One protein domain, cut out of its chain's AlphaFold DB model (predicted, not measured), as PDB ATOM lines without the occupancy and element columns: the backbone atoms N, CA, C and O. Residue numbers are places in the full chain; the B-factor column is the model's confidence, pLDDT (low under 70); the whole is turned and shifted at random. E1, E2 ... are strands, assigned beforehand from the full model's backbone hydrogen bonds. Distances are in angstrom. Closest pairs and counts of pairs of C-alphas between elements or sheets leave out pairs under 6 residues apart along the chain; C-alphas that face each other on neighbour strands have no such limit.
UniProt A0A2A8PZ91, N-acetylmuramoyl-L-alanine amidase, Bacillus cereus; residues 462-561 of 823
ATOM      1  N   TYR A 462     123.527 145.727 135.060       94.31
ATOM      2  CA  TYR A 462     123.842 147.134 135.294       94.31
ATOM      3  C   TYR A 462     122.576 147.978 135.411       94.31
ATOM      4  O   TYR A 462     121.571 147.716 134.743       94.31
ATOM      5  N   ILE A 463     122.643 148.993 136.269       96.00
ATOM      6  CA  ILE A 463     121.584 149.982 136.479       96.00
ATOM      7  C   ILE A 463     122.051 151.362 136.013       96.00
ATOM      8  O   ILE A 463     123.219 151.719 136.160       96.00
ATOM      9  N   TYR A 464     121.124 152.134 135.457       96.38
ATOM     10  CA  TYR A 464     121.371 153.361 134.700       96.38
ATOM     11  C   TYR A 464     120.536 154.518 135.254       96.38
ATOM     12  O   TYR A 464     119.495 154.298 135.887       96.38
ATOM     13  N   ASN A 465     120.990 155.754 135.038       93.38
ATOM     14  CA  ASN A 465     120.279 156.945 135.515       93.38
ATOM     15  C   ASN A 465     119.008 157.211 134.699       93.38
ATOM     16  O   ASN A 465     117.958 157.471 135.286       93.38
ATOM     17  N   ASP A 466     119.089 157.026 133.381       94.00
ATOM     18  CA  ASP A 466     117.981 157.139 132.432       94.00
ATOM     19  C   ASP A 466     117.834 155.855 131.606       94.00
ATOM     20  O   ASP A 466     118.691 154.971 131.628       94.00
ATOM     21  N   ALA A 467     116.750 155.764 130.832       92.44
ATOM     22  CA  ALA A 467     116.506 154.697 129.860       92.44
ATOM     23  C   ALA A 467     117.410 154.844 128.611       92.44
ATOM     24  O   ALA A 467     116.929 155.025 127.494       92.44
ATOM     25  N   SER A 468     118.730 154.862 128.810       93.44
ATOM     26  CA  SER A 468     119.738 154.984 127.754       93.44
ATOM     27  C   SER A 468     121.115 154.512 128.227       93.44
ATOM     28  O   SER A 468     121.574 154.897 129.306       93.44
ATOM     29  N   LEU A 469     121.823 153.766 127.368       92.12
ATOM     30  CA  LEU A 469     123.219 153.357 127.587       92.12
ATOM     31  C   LEU A 469     124.189 154.557 127.595       92.12
ATOM     32  O   LEU A 469     125.306 154.443 128.094       92.12
ATOM     33  N   SER A 470     123.767 155.724 127.095       92.12
ATOM     34  CA  SER A 470     124.535 156.975 127.179       92.12
ATOM     35  C   SER A 470     124.357 157.736 128.498       92.12
ATOM     36  O   SER A 470     125.032 158.740 128.703       92.12
ATOM     37  N   SER A 471     123.491 157.277 129.415       91.00
ATOM     38  CA  SER A 471     123.323 157.892 130.750       91.00
ATOM     39  C   SER A 471     124.374 157.454 131.785       91.00
ATOM     40  O   SER A 471     124.359 157.914 132.933       91.00
ATOM     41  N   GLY A 472     125.296 156.575 131.371       89.25
ATOM     42  CA  GLY A 472     126.338 155.992 132.209       89.25
ATOM     43  C   GLY A 472     125.824 154.889 133.140       89.25
ATOM     44  O   GLY A 472     124.670 154.882 133.575       89.25
ATOM     45  N   ILE A 473     126.710 153.950 133.476       93.50
ATOM     46  CA  ILE A 473     126.430 152.918 134.479       93.50
ATOM     47  C   ILE A 473     126.411 153.578 135.867       93.50
ATOM     48  O   ILE A 473     127.437 154.045 136.360       93.50
ATOM     49  N   ALA A 474     125.242 153.594 136.508       93.94
ATOM     50  CA  ALA A 474     125.043 154.106 137.864       93.94
ATOM     51  C   ALA A 474     125.402 153.075 138.953       93.94
ATOM     52  O   ALA A 474     125.624 153.447 140.105       93.94
ATOM     53  N   GLY A 475     125.456 151.786 138.605       92.88
ATOM     54  CA  GLY A 475     125.861 150.703 139.501       92.88
ATOM     55  C   GLY A 475     125.702 149.315 138.878       92.88
ATOM     56  O   GLY A 475     125.162 149.172 137.781       92.88
ATOM     57  N   GLU A 476     126.149 148.291 139.604       94.06
ATOM     58  CA  GLU A 476     125.939 146.875 139.279       94.06
ATOM     59  C   GLU A 476     125.092 146.212 140.375       94.06
ATOM     60  O   GLU A 476     125.283 146.472 141.566       94.06
ATOM     61  N   CYS A 477     124.169 145.344 139.973       92.12
ATOM     62  CA  CYS A 477     123.326 144.539 140.846       92.12
ATOM     63  C   CYS A 477     123.595 143.049 140.605       92.12
ATOM     64  O   CYS A 477     123.654 142.605 139.460       92.12
ATOM     65  N   GLY A 478     123.689 142.259 141.677       92.06
ATOM     66  CA  GLY A 478     123.732 140.796 141.578       92.06
ATOM     67  C   GLY A 478     122.399 140.185 141.126       92.06
ATOM     68  O   GLY A 478     121.352 140.829 141.235       92.06
ATOM     69  N   ALA A 479     122.434 138.935 140.659       93.88
ATOM     70  CA  ALA A 479     121.250 138.165 140.257       93.88
ATOM     71  C   ALA A 479     120.173 138.124 141.367       93.88
ATOM     72  O   ALA A 479     120.426 137.633 142.469       93.88
ATOM     73  N   GLN A 480     118.980 138.667 141.094       92.38
ATOM     74  CA  GLN A 480     117.891 138.819 142.069       92.38
ATOM     75  C   GLN A 480     116.529 139.083 141.388       92.38
ATOM     76  O   GLN A 480     116.493 139.531 140.236       92.38
ATOM     77  N   PRO A 481     115.392 138.867 142.080       93.06
ATOM     78  CA  PRO A 481     114.093 139.359 141.625       93.06
ATOM     79  C   PRO A 481     113.995 140.886 141.762       93.06
ATOM     80  O   PRO A 481     114.109 141.425 142.862       93.06
ATOM     81  N   ILE A 482     113.719 141.576 140.656       92.88
ATOM     82  CA  ILE A 482     113.480 143.024 140.600       92.88
ATOM     83  C   ILE A 482     111.979 143.336 140.568       92.88
ATOM     84  O   ILE A 482     111.205 142.649 139.900       92.88
ATOM     85  N   GLY A 483     111.569 144.383 141.290       91.44
ATOM     86  CA  GLY A 483     110.217 144.947 141.227       91.44
ATOM     87  C   GLY A 483     110.107 145.972 140.100       91.44
ATOM     88  O   GLY A 483     110.872 146.938 140.070       91.44
ATOM     89  N   VAL A 484     109.167 145.750 139.184       93.56
ATOM     90  CA  VAL A 484     108.957 146.553 137.973       93.56
ATOM     91  C   VAL A 484     108.031 147.735 138.285       93.56
ATOM     92  O   VAL A 484     106.921 147.533 138.774       93.56
ATOM     93  N   ILE A 485     108.484 148.957 137.990       93.12
ATOM     94  CA  ILE A 485     107.739 150.211 138.219       93.12
ATOM     95  C   ILE A 485     107.250 150.834 136.902       93.12
ATOM     96  O   ILE A 485     106.182 151.426 136.857       93.12
ATOM     97  N   GLU A 486     108.012 150.725 135.817       93.38
ATOM     98  CA  GLU A 486     107.660 151.280 134.498       93.38
ATOM     99  C   GLU A 486     108.285 150.372 133.434       93.38
ATOM    100  O   GLU A 486     109.401 149.888 133.638       93.38
ATOM    101  N   GLU A 487     107.596 150.129 132.319       93.00
ATOM    102  CA  GLU A 487     108.094 149.289 131.218       93.00
ATOM    103  C   GLU A 487     107.989 150.039 129.892       93.00
ATOM    104  O   GLU A 487     106.935 150.584 129.566       93.00
ATOM    105  N   ARG A 488     109.062 150.054 129.101       90.81
ATOM    106  CA  ARG A 488     109.101 150.714 127.793       90.81
ATOM    107  C   ARG A 488     109.148 149.698 126.643       90.81
ATOM    108  O   ARG A 488     109.745 148.632 126.805       90.81
ATOM    109  N   PRO A 489     108.568 150.013 125.464       86.12
ATOM    110  CA  PRO A 489     108.573 149.110 124.302       86.12
ATOM    111  C   PRO A 489     109.969 148.743 123.768       86.12
ATOM    112  O   PRO A 489     110.119 147.740 123.080       86.12
ATOM    113  N   ASP A 490     110.985 149.544 124.089       84.81
ATOM    114  CA  ASP A 490     112.398 149.346 123.734       84.81
ATOM    115  C   ASP A 490     113.145 148.354 124.661       84.81
ATOM    116  O   ASP A 490     114.326 148.066 124.447       84.81
ATOM    117  N   GLY A 491     112.469 147.810 125.681       90.06
ATOM    118  CA  GLY A 491     113.033 146.877 126.660       90.06
ATOM    119  C   GLY A 491     113.641 147.534 127.904       90.06
ATOM    120  O   GLY A 491     114.228 146.824 128.727       90.06
ATOM    121  N   TRP A 492     113.522 148.856 128.070       94.56
ATOM    122  CA  TRP A 492     113.912 149.535 129.308       94.56
ATOM    123  C   TRP A 492     112.847 149.388 130.397       94.56
ATOM    124  O   TRP A 492     111.659 149.638 130.186       94.56
ATOM    125  N   VAL A 493     113.292 149.025 131.597       94.94
ATOM    126  CA  VAL A 493     112.455 148.839 132.782       94.94
ATOM    127  C   VAL A 493     112.967 149.694 133.933       94.94
ATOM    128  O   VAL A 493     114.163 149.724 134.222       94.94
ATOM    129  N   LYS A 494     112.055 150.389 134.613       94.94
ATOM    130  CA  LYS A 494     112.351 151.192 135.804       94.94
ATOM    131  C   LYS A 494     112.153 150.350 137.059       94.94
ATOM    132  O   LYS A 494     111.130 149.677 137.198       94.94
ATOM    133  N   ILE A 495     113.106 150.422 137.980       94.31
ATOM    134  CA  ILE A 495     113.135 149.643 139.221       94.31
ATOM    135  C   ILE A 495     113.482 150.523 140.427       94.31
ATOM    136  O   ILE A 495     114.119 151.573 140.299       94.31
ATOM    137  N   GLY A 496     113.074 150.082 141.617       90.06
ATOM    138  CA  GLY A 496     113.523 150.656 142.887       90.06
ATOM    139  C   GLY A 496     114.866 150.060 143.308       90.06
ATOM    140  O   GLY A 496     115.025 148.842 143.312       90.06
ATOM    141  N   THR A 497     115.830 150.908 143.674       90.75
ATOM    142  CA  THR A 497     117.166 150.505 144.150       90.75
ATOM    143  C   THR A 497     117.562 151.307 145.393       90.75
ATOM    144  O   THR A 497     116.901 152.283 145.751       90.75
ATOM    145  N   TRP A 498     118.685 150.956 146.027       89.19
ATOM    146  CA  TRP A 498     119.269 151.762 147.110       89.19
ATOM    147  C   TRP A 498     119.776 153.142 146.637       89.19
ATOM    148  O   TRP A 498     119.987 154.028 147.460       89.19
ATOM    149  N   LEU A 499     119.916 153.352 145.321       89.56
ATOM    150  CA  LEU A 499     120.195 154.646 144.682       89.56
ATOM    151  C   LEU A 499     118.901 155.356 144.222       89.56
ATOM    152  O   LEU A 499     118.923 156.163 143.287       89.56
ATOM    153  N   GLY A 500     117.755 155.015 144.819       90.19
ATOM    154  CA  GLY A 500     116.431 155.454 144.380       90.19
ATOM    155  C   GLY A 500     115.983 154.755 143.093       90.19
ATOM    156  O   GLY A 500     116.409 153.638 142.791       90.19
ATOM    157  N   HIS A 501     115.114 155.402 142.316       92.19
ATOM    158  CA  HIS A 501     114.684 154.861 141.026       92.19
ATOM    159  C   HIS A 501     115.837 154.862 140.013       92.19
ATOM    160  O   HIS A 501     116.583 155.844 139.901       92.19
ATOM    161  N   LYS A 502     115.979 153.748 139.295       96.25
ATOM    162  CA  LYS A 502     116.975 153.528 138.240       96.25
ATOM    163  C   LYS A 502     116.373 152.697 137.113       96.25
ATOM    164  O   LYS A 502     115.323 152.078 137.284       96.25
ATOM    165  N   TRP A 503     117.049 152.691 135.976       96.00
ATOM    166  CA  TRP A 503     116.664 151.935 134.793       96.00
ATOM    167  C   TRP A 503     117.551 150.703 134.609       96.00
ATOM    168  O   TRP A 503     118.738 150.738 134.923       96.00
ATOM    169  N   VAL A 504     116.983 149.622 134.087       95.00
ATOM    170  CA  VAL A 504     117.684 148.419 133.622       95.00
ATOM    171  C   VAL A 504     117.170 148.081 132.226       95.00
ATOM    172  O   VAL A 504     115.977 148.215 131.953       95.00
ATOM    173  N   HIS A 505     118.057 147.664 131.327       93.19
ATOM    174  CA  HIS A 505     117.676 147.204 129.992       93.19
ATOM    175  C   HIS A 505     117.628 145.676 129.993       93.19
ATOM    176  O   HIS A 505     118.603 145.034 130.380       93.19
ATOM    177  N   LEU A 506     116.489 145.087 129.619       89.62
ATOM    178  CA  LEU A 506     116.301 143.629 129.682       89.62
ATOM    179  C   LEU A 506     116.944 142.876 128.504       89.62
ATOM    180  O   LEU A 506     117.160 141.670 128.598       89.62
ATOM    181  N   ASN A 507     117.252 143.578 127.410       87.06
ATOM    182  CA  ASN A 507     117.678 142.993 126.140       87.06
ATOM    183  C   ASN A 507     119.117 143.423 125.809       87.06
ATOM    184  O   ASN A 507     119.305 144.478 125.214       87.06
ATOM    185  N   GLU A 508     120.125 142.617 126.174       85.38
ATOM    186  CA  GLU A 508     121.553 142.895 125.911       85.38
ATOM    187  C   GLU A 508     121.793 143.447 124.482       85.38
ATOM    188  O   GLU A 508     121.642 142.722 123.496       85.38
ATOM    189  N   LYS A 509     122.182 144.728 124.355       90.44
ATOM    190  CA  LYS A 509     122.471 145.349 123.051       90.44
ATOM    191  C   LYS A 509     123.732 144.725 122.464       90.44
ATOM    192  O   LYS A 509     124.820 144.932 122.991       90.44
ATOM    193  N   GLN A 510     123.604 144.002 121.356       91.81
ATOM    194  CA  GLN A 510     124.739 143.389 120.667       91.81
ATOM    195  C   GLN A 510     125.153 144.183 119.424       91.81
ATOM    196  O   GLN A 510     124.305 144.668 118.673       91.81
ATOM    197  N   VAL A 511     126.463 144.297 119.199       91.12
ATOM    198  CA  VAL A 511     127.064 144.947 118.025       91.12
ATOM    199  C   VAL A 511     128.074 143.988 117.380       91.12
ATOM    200  O   VAL A 511     128.993 143.542 118.068       91.12
ATOM    201  N   PRO A 512     127.942 143.644 116.085       91.62
ATOM    202  CA  PRO A 512     128.952 142.873 115.370       91.62
ATOM    203  C   PRO A 512     130.142 143.768 114.995       91.62
ATOM    204  O   PRO A 512     129.961 144.788 114.330       91.62
ATOM    205  N   ILE A 513     131.360 143.375 115.374       89.19
ATOM    206  CA  ILE A 513     132.597 144.010 114.901       89.19
ATOM    207  C   ILE A 513     133.293 143.023 113.958       89.19
ATOM    208  O   ILE A 513     133.749 141.958 114.370       89.19
ATOM    209  N   SER A 514     133.322 143.355 112.666       85.81
ATOM    210  CA  SER A 514     133.691 142.448 111.566       85.81
ATOM    211  C   SER A 514     135.198 142.264 111.344       85.81
ATOM    212  O   SER A 514     135.596 141.543 110.429       85.81
ATOM    213  N   LYS A 515     136.030 142.908 112.165       83.75
ATOM    214  CA  LYS A 515     137.497 142.888 112.117       83.75
ATOM    215  C   LYS A 515     138.074 142.921 113.530       83.75
ATOM    216  O   LYS A 515     137.367 143.240 114.484       83.75
ATOM    217  N   ASP A 516     139.360 142.617 113.643       89.50
ATOM    218  CA  ASP A 516     140.100 142.679 114.900       89.50
ATOM    219  C   ASP A 516     140.126 144.116 115.448       89.50
ATOM    220  O   ASP A 516     140.435 145.065 114.726       89.50
ATOM    221  N   PHE A 517     139.812 144.288 116.732       88.69
ATOM    222  CA  PHE A 517     139.620 145.603 117.347       88.69
ATOM    223  C   PHE A 517     140.392 145.769 118.655       88.69
ATOM    224  O   PHE A 517     140.668 144.813 119.381       88.69
ATOM    225  N   LYS A 518     140.722 147.024 118.972       90.62
ATOM    226  CA  LYS A 518     141.481 147.408 120.167       90.62
ATOM    227  C   LYS A 518     140.560 147.926 121.259       90.62
ATOM    228  O   LYS A 518     139.591 148.630 120.974       90.62
ATOM    229  N   THR A 519     140.900 147.623 122.504       93.88
ATOM    230  CA  THR A 519     140.200 148.131 123.681       93.88
ATOM    231  C   THR A 519     141.083 149.019 124.548       93.88
ATOM    232  O   THR A 519     142.312 148.916 124.553       93.88
ATOM    233  N   TYR A 520     140.426 149.905 125.292       92.38
ATOM    234  CA  TYR A 520     141.034 151.001 126.029       92.38
ATOM    235  C   TYR A 520     140.385 151.181 127.412       92.38
ATOM    236  O   TYR A 520     139.245 150.769 127.645       92.38
ATOM    237  N   ASP A 521     141.103 151.824 128.335       91.56
ATOM    238  CA  ASP A 521     140.636 152.066 129.710       91.56
ATOM    239  C   ASP A 521     139.535 153.138 129.842       91.56
ATOM    240  O   ASP A 521     138.839 153.194 130.857       91.56
ATOM    241  N   ARG A 522     139.348 153.980 128.817       88.44
ATOM    242  CA  ARG A 522     138.397 155.104 128.788       88.44
ATOM    243  C   ARG A 522     137.943 155.404 127.345       88.44
ATOM    244  O   ARG A 522     138.681 155.063 126.418       88.44
ATOM    245  N   PRO A 523     136.810 156.101 127.128       87.44
ATOM    246  CA  PRO A 523     136.317 156.461 125.797       87.44
ATOM    247  C   PRO A 523     137.087 157.665 125.233       87.44
ATOM    248  O   PRO A 523     136.593 158.790 125.167       87.44
ATOM    249  N   SER A 524     138.361 157.468 124.898       77.19
ATOM    250  CA  SER A 524     139.219 158.536 124.387       77.19
ATOM    251  C   SER A 524     140.363 157.987 123.551       77.19
ATOM    252  O   SER A 524     141.001 157.005 123.911       77.19
ATOM    253  N   THR A 525     140.731 158.727 122.505       64.62
ATOM    254  CA  THR A 525     141.966 158.501 121.732       64.62
ATOM    255  C   THR A 525     143.258 158.674 122.549       64.62
ATOM    256  O   THR A 525     144.335 158.390 122.037       64.62
ATOM    257  N   ASN A 526     143.154 159.159 123.795       69.19
ATOM    258  CA  ASN A 526     144.243 159.232 124.773       69.19
ATOM    259  C   ASN A 526     144.050 158.209 125.918       69.19
ATOM    260  O   ASN A 526     144.636 158.362 126.990       69.19
ATOM    261  N   GLY A 527     143.174 157.216 125.739       73.94
ATOM    262  CA  GLY A 527     143.022 156.092 126.657       73.94
ATOM    263  C   GLY A 527     144.215 155.149 126.598       73.94
ATOM    264  O   GLY A 527     144.855 155.000 125.555       73.94
ATOM    265  N   ASN A 528     144.512 154.491 127.714       83.38
ATOM    266  CA  ASN A 528     145.530 153.449 127.730       83.38
ATOM    267  C   ASN A 528     144.997 152.239 126.964       83.38
ATOM    268  O   ASN A 528     143.925 151.729 127.295       83.38
ATOM    269  N   TYR A 529     145.745 151.782 125.958       89.44
ATOM    270  CA  TYR A 529     145.491 150.510 125.288       89.44
ATOM    271  C   TYR A 529     145.540 149.364 126.307       89.44
ATOM    272  O   TYR A 529     146.482 149.273 127.096       89.44
ATOM    273  N   LEU A 530     144.532 148.495 126.268       90.69
ATOM    274  CA  LEU A 530     144.426 147.313 127.119       90.69
ATOM    275  C   LEU A 530     144.740 146.039 126.334       90.69
ATOM    276  O   LEU A 530     145.593 145.253 126.745       90.69
ATOM    277  N   MET A 531     144.029 145.808 125.225       90.25
ATOM    278  CA  MET A 531     144.078 144.537 124.503       90.25
ATOM    279  C   MET A 531     143.598 144.673 123.053       90.25
ATOM    280  O   MET A 531     142.975 145.664 122.679       90.25
ATOM    281  N   THR A 532     143.881 143.657 122.238       91.88
ATOM    282  CA  THR A 532     143.284 143.463 120.911       91.88
ATOM    283  C   THR A 532     142.488 142.163 120.934       91.88
ATOM    284  O   THR A 532     142.985 141.159 121.444       91.88
ATOM    285  N   TYR A 533     141.276 142.181 120.388       90.88
ATOM    286  CA  TYR A 533     140.412 141.013 120.220       90.88
ATOM    287  C   TYR A 533     140.186 140.754 118.732       90.88
ATOM    288  O   TYR A 533     140.203 141.692 117.938       90.88
ATOM    289  N   GLY A 534     139.945 139.495 118.369       90.06
ATOM    290  CA  GLY A 534     139.530 139.143 117.012       90.06
ATOM    291  C   GLY A 534     138.115 139.634 116.685       90.06
ATOM    292  O   GLY A 534     137.343 139.952 117.593       90.06
ATOM    293  N   ALA A 535     137.766 139.650 115.398       90.25
ATOM    294  CA  ALA A 535     136.404 139.922 114.923       90.25
ATOM    295  C   ALA A 535     135.340 139.073 115.658       90.25
ATOM    296  O   ALA A 535     135.385 137.842 115.625       90.25
ATOM    297  N   GLN A 536     134.374 139.724 116.316       93.50
ATOM    298  CA  GLN A 536     133.298 139.070 117.074       93.50
ATOM    299  C   GLN A 536     132.116 140.018 117.335       93.50
ATOM    300  O   GLN A 536     132.233 141.241 117.238       93.50
ATOM    301  N   THR A 537     130.972 139.452 117.724       93.19
ATOM    302  CA  THR A 537     129.839 140.212 118.272       93.19
ATOM    303  C   THR A 537     130.057 140.487 119.758       93.19
ATOM    304  O   THR A 537     130.415 139.581 120.508       93.19
ATOM    305  N   VAL A 538     129.821 141.727 120.191       93.69
ATOM    306  CA  VAL A 538     130.038 142.190 121.571       93.69
ATOM    307  C   VAL A 538     128.748 142.724 122.198       93.69
ATOM    308  O   VAL A 538     127.992 143.438 121.538       93.69
ATOM    309  N   THR A 539     128.504 142.417 123.479       93.00
ATOM    310  CA  THR A 539     127.452 143.081 124.272       93.00
ATOM    311  C   THR A 539     127.938 144.459 124.729       93.00
ATOM    312  O   THR A 539     129.031 144.586 125.287       93.00
ATOM    313  N   VAL A 540     127.104 145.476 124.509       94.38
ATOM    314  CA  VAL A 540     127.332 146.884 124.845       94.38
ATOM    315  C   VAL A 540     126.608 147.255 126.138       94.38
ATOM    316  O   VAL A 540     125.420 146.984 126.300       94.38
ATOM    317  N   TYR A 541     127.334 147.923 127.033       94.00
ATOM    318  CA  TYR A 541     126.881 148.354 128.358       94.00
ATOM    319  C   TYR A 541     126.961 149.872 128.572       94.00
ATOM    320  O   TYR A 541     126.459 150.377 129.564       94.00
ATOM    321  N   GLU A 542     127.605 150.627 127.681       93.88
ATOM    322  CA  GLU A 542     127.666 152.092 127.768       93.88
ATOM    323  C   GLU A 542     127.999 152.679 126.390       93.88
ATOM    324  O   GLU A 542     128.748 152.055 125.635       93.88
ATOM    325  N   GLU A 543     127.476 153.858 126.046       93.00
ATOM    326  CA  GLU A 543     127.676 154.466 124.717       93.00
ATOM    327  C   GLU A 543     128.001 155.964 124.805       93.00
ATOM    328  O   GLU A 543     127.174 156.765 125.239       93.00
ATOM    329  N   GLN A 544     129.195 156.358 124.355       87.56
ATOM    330  CA  GLN A 544     129.694 157.737 124.375       87.56
ATOM    331  C   GLN A 544     130.221 158.146 122.985       87.56
ATOM    332  O   GLN A 544     131.396 157.986 122.649       87.56
ATOM    333  N   GLY A 545     129.334 158.688 122.145       85.75
ATOM    334  CA  GLY A 545     129.672 159.123 120.786       85.75
ATOM    335  C   GLY A 545     129.990 157.940 119.867       85.75
ATOM    336  O   GLY A 545     129.112 157.139 119.570       85.75
ATOM    337  N   SER A 546     131.239 157.829 119.403       84.12
ATOM    338  CA  SER A 546     131.721 156.652 118.657       84.12
ATOM    339  C   SER A 546     132.292 155.543 119.550       84.12
ATOM    340  O   SER A 546     132.722 154.510 119.044       84.12
ATOM    341  N   TRP A 547     132.331 155.743 120.868       92.12
ATOM    342  CA  TRP A 547     132.857 154.765 121.813       92.12
ATOM    343  C   TRP A 547     131.731 153.942 122.426       92.12
ATOM    344  O   TRP A 547     130.759 154.496 122.935       92.12
ATOM    345  N   ILE A 548     131.899 152.625 122.426       94.50
ATOM    346  CA  ILE A 548     131.028 151.683 123.130       94.50
ATOM    347  C   ILE A 548     131.837 150.964 124.212       94.50
ATOM    348  O   ILE A 548     133.005 150.616 124.011       94.50
ATOM    349  N   ARG A 549     131.228 150.756 125.378       95.69
ATOM    350  CA  ARG A 549     131.807 149.985 126.478       95.69
ATOM    351  C   ARG A 549     131.262 148.573 126.421       95.69
ATOM    352  O   ARG A 549     130.048 148.379 126.426       95.69
ATOM    353  N   ILE A 550     132.156 147.599 126.358       95.12
ATOM    354  CA  ILE A 550     131.834 146.204 126.070       95.12
ATOM    355  C   ILE A 550     132.267 145.286 127.206       95.12
ATOM    356  O   ILE A 550     133.251 145.551 127.902       95.12
ATOM    357  N   GLY A 551     131.534 144.189 127.382       90.31
ATOM    358  CA  GLY A 551     131.924 143.113 128.288       90.31
ATOM    359  C   GLY A 551     133.040 142.274 127.682       90.31
ATOM    360  O   GLY A 551     132.916 141.784 126.563       90.31
ATOM    361  N   THR A 552     134.123 142.086 128.430       89.00
ATOM    362  CA  THR A 552     135.231 141.190 128.075       89.00
ATOM    363  C   THR A 552     135.540 140.257 129.246       89.00
ATOM    364  O   THR A 552     135.130 140.518 130.379       89.00
ATOM    365  N   TYR A 553     136.327 139.201 129.020       85.69
ATOM    366  CA  TYR A 553     136.796 138.335 130.112       85.69
ATOM    367  C   TYR A 553     137.688 139.071 131.134       85.69
ATOM    368  O   TYR A 553     137.896 138.576 132.238       85.69
ATOM    369  N   ALA A 554     138.201 140.252 130.776       84.69
ATOM    370  CA  ALA A 554     138.982 141.144 131.627       84.69
ATOM    371  C   ALA A 554     138.156 142.345 132.149       84.69
ATOM    372  O   ALA A 554     138.722 143.369 132.533       84.69
ATOM    373  N   GLY A 555     136.821 142.236 132.155       89.56
ATOM    374  CA  GLY A 555     135.890 143.266 132.631       89.56
ATOM    375  C   GLY A 555     135.382 144.210 131.534       89.56
ATOM    376  O   GLY A 555     135.495 143.924 130.341       89.56
ATOM    377  N   LEU A 556     134.789 145.336 131.941       94.00
ATOM    378  CA  LEU A 556     134.249 146.347 131.025       94.00
ATOM    379  C   LEU A 556     135.365 147.205 130.407       94.00
ATOM    380  O   LEU A 556     136.041 147.939 131.127       94.00
ATOM    381  N   GLN A 557     135.500 147.177 129.081       95.94
ATOM    382  CA  GLN A 557     136.529 147.914 128.332       95.94
ATOM    383  C   GLN A 557     135.902 148.764 127.216       95.94
ATOM    384  O   GLN A 557     134.810 148.457 126.746       95.94
ATOM    385  N   TRP A 558     136.571 149.834 126.782       94.62
ATOM    386  CA  TRP A 558     136.062 150.735 125.738       94.62
ATOM    387  C   TRP A 558     136.646 150.413 124.362       94.62
ATOM    388  O   TRP A 558     137.859 150.269 124.244       94.62
ATOM    389  N   VAL A 559     135.815 150.368 123.320       92.69
ATOM    390  CA  VAL A 559     136.229 150.262 121.907       92.69
ATOM    391  C   VAL A 559     135.589 151.388 121.091       92.69
ATOM    392  O   VAL A 559     134.456 151.794 121.348       92.69
ATOM    393  N   ASN A 560     136.324 151.920 120.114       88.69
ATOM    394  CA  ASN A 560     135.858 152.976 119.220       88.69
ATOM    395  C   ASN A 560     135.346 152.363 117.910       88.69
ATOM    396  O   ASN A 560     136.141 151.900 117.094       88.69
ATOM    397  N   THR A 561     134.033 152.396 117.676       77.69
ATOM    398  CA  THR A 561     133.394 151.816 116.477       77.69
ATOM    399  C   THR A 561     133.743 152.546 115.179       77.69
ATOM    400  O   THR A 561     133.433 152.050 114.101       77.69
TER     401      THR A 561
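What this domain is: This is residues 462 to 561 of the 823 residues of the protein "N-acetylmuramoyl-L-alanine amidase" of Bacillus cereus (UniProt A0A2A8PZ91). What does the domain look like? Two small lobes of strands follow one another along the longest axis, E1 to E5 in the first and E6 to E11 in the second, joined by residues 506 to 508. In the first lobe the hairpin E1 and E2 packs with E1 on E5 of the meander E3 E4 E5; in the second a strongly twisted sheet of E6, E9, E10 and E11 stands face to face with the hairpin E7 and E8, as a small sandwich with crossed strands. What is it made of, and how large is it? The printed part has 100 residues with no named helix and eleven named strands, E1 to E11 in order along the chain, and its class is all strand. The sheets, in the orders E1 E2, E3 E4 E5, E6 E9 E10 E11 and E7 E8, are antiparallel. The whole is compact, with a radius of gyration of the C-alphas of 14.5 A, and elongated in outline, 40 by 25 by 23 A.

How they stand to each other: How do the first five strands pair? E1, residues 462 to 464, and E2, residues 473 to 477, form a hairpin, with N 463 and O 475 within hydrogen-bond range at 2.9 A. E3, residues 481 to 487, E4, residues 492 to 497, and E5, residues 500 to 505, form a meander, each strand the antiparallel neighbour of the one before. N 485 and O 494 are 2.9 A apart across E3 and E4, and N 493 and O 504 are 2.8 A apart across E4 and E5. How does the first hairpin stand to that meander? The closest C-alphas of E1 and E5 are those of Tyr 464 and Trp 503, 4.9 A apart. E2 and E5 are near each other, with 6 pairs of C-alphas within 10 A, while E1 and E3 are apart. How do the later strands pair? E6, residues 509 to 513, is the antiparallel neighbour of E9, residues 536 to 544, with N 511 and O 538 at 2.9 A. E9 bends by 82 degrees at residue 541 and is staggered, pairing with E6 over residues 536 to 540 and with E10, residues 547 to 552, over its residues 540 to 544. E9, E10 and E11, residues 555 to 560, are a second meander, with N 541 and O 549 at 2.8 A and N 548 and O 559 at 2.9 A. What faces this sheet? E7, residues 517 to 520, and E8, residues 529 to 533, form a hairpin, with N 519 and O 531 at 2.9 A. It makes a sandwich, two sheets face to face, with the sheet E6 E9 E10 E11: the facing parts are 9.1 A centre to centre, and the strands stand at 61 degrees. The closest C-alphas of E7 and E11 are those of Thr 519 and Val 559, 4.8 A apart.

Where its parts are: Where does the first strand begin? E1 begins at C-alpha 462, (123.842, 147.134, 135.294), and is 6.7 A long, and E2 is 11.0 A long. How long are the other strands? E3, E4 and E5 measure 15.6, 15.2 and 16.6 A, and E6, E7 and E8 measure 13.1, 10.3 and 11.9 A. E9 is the longest by residues, with 9, and measures 20.4 A from C-alpha 536 at (133.298, 139.070, 117.074). Where does the last strand end? E10 is 15.1 A long, and E11, 16.6 A long, ends at C-alpha 560, (135.858, 152.976, 119.220).

The domain as a whole: How far does it reach? The two C-alphas farthest apart are those of Ile 485 and Asp 516, 40.6 A. Is there a cut or a long link? The printed part has no cut and no long link; E1 to E2 and E7 to E8 are short, and the other links are tight. Where is confidence low? Residues 525 to 526, between E7 and E8, have pLDDT under 70, and the mean of the printed part is 90.5.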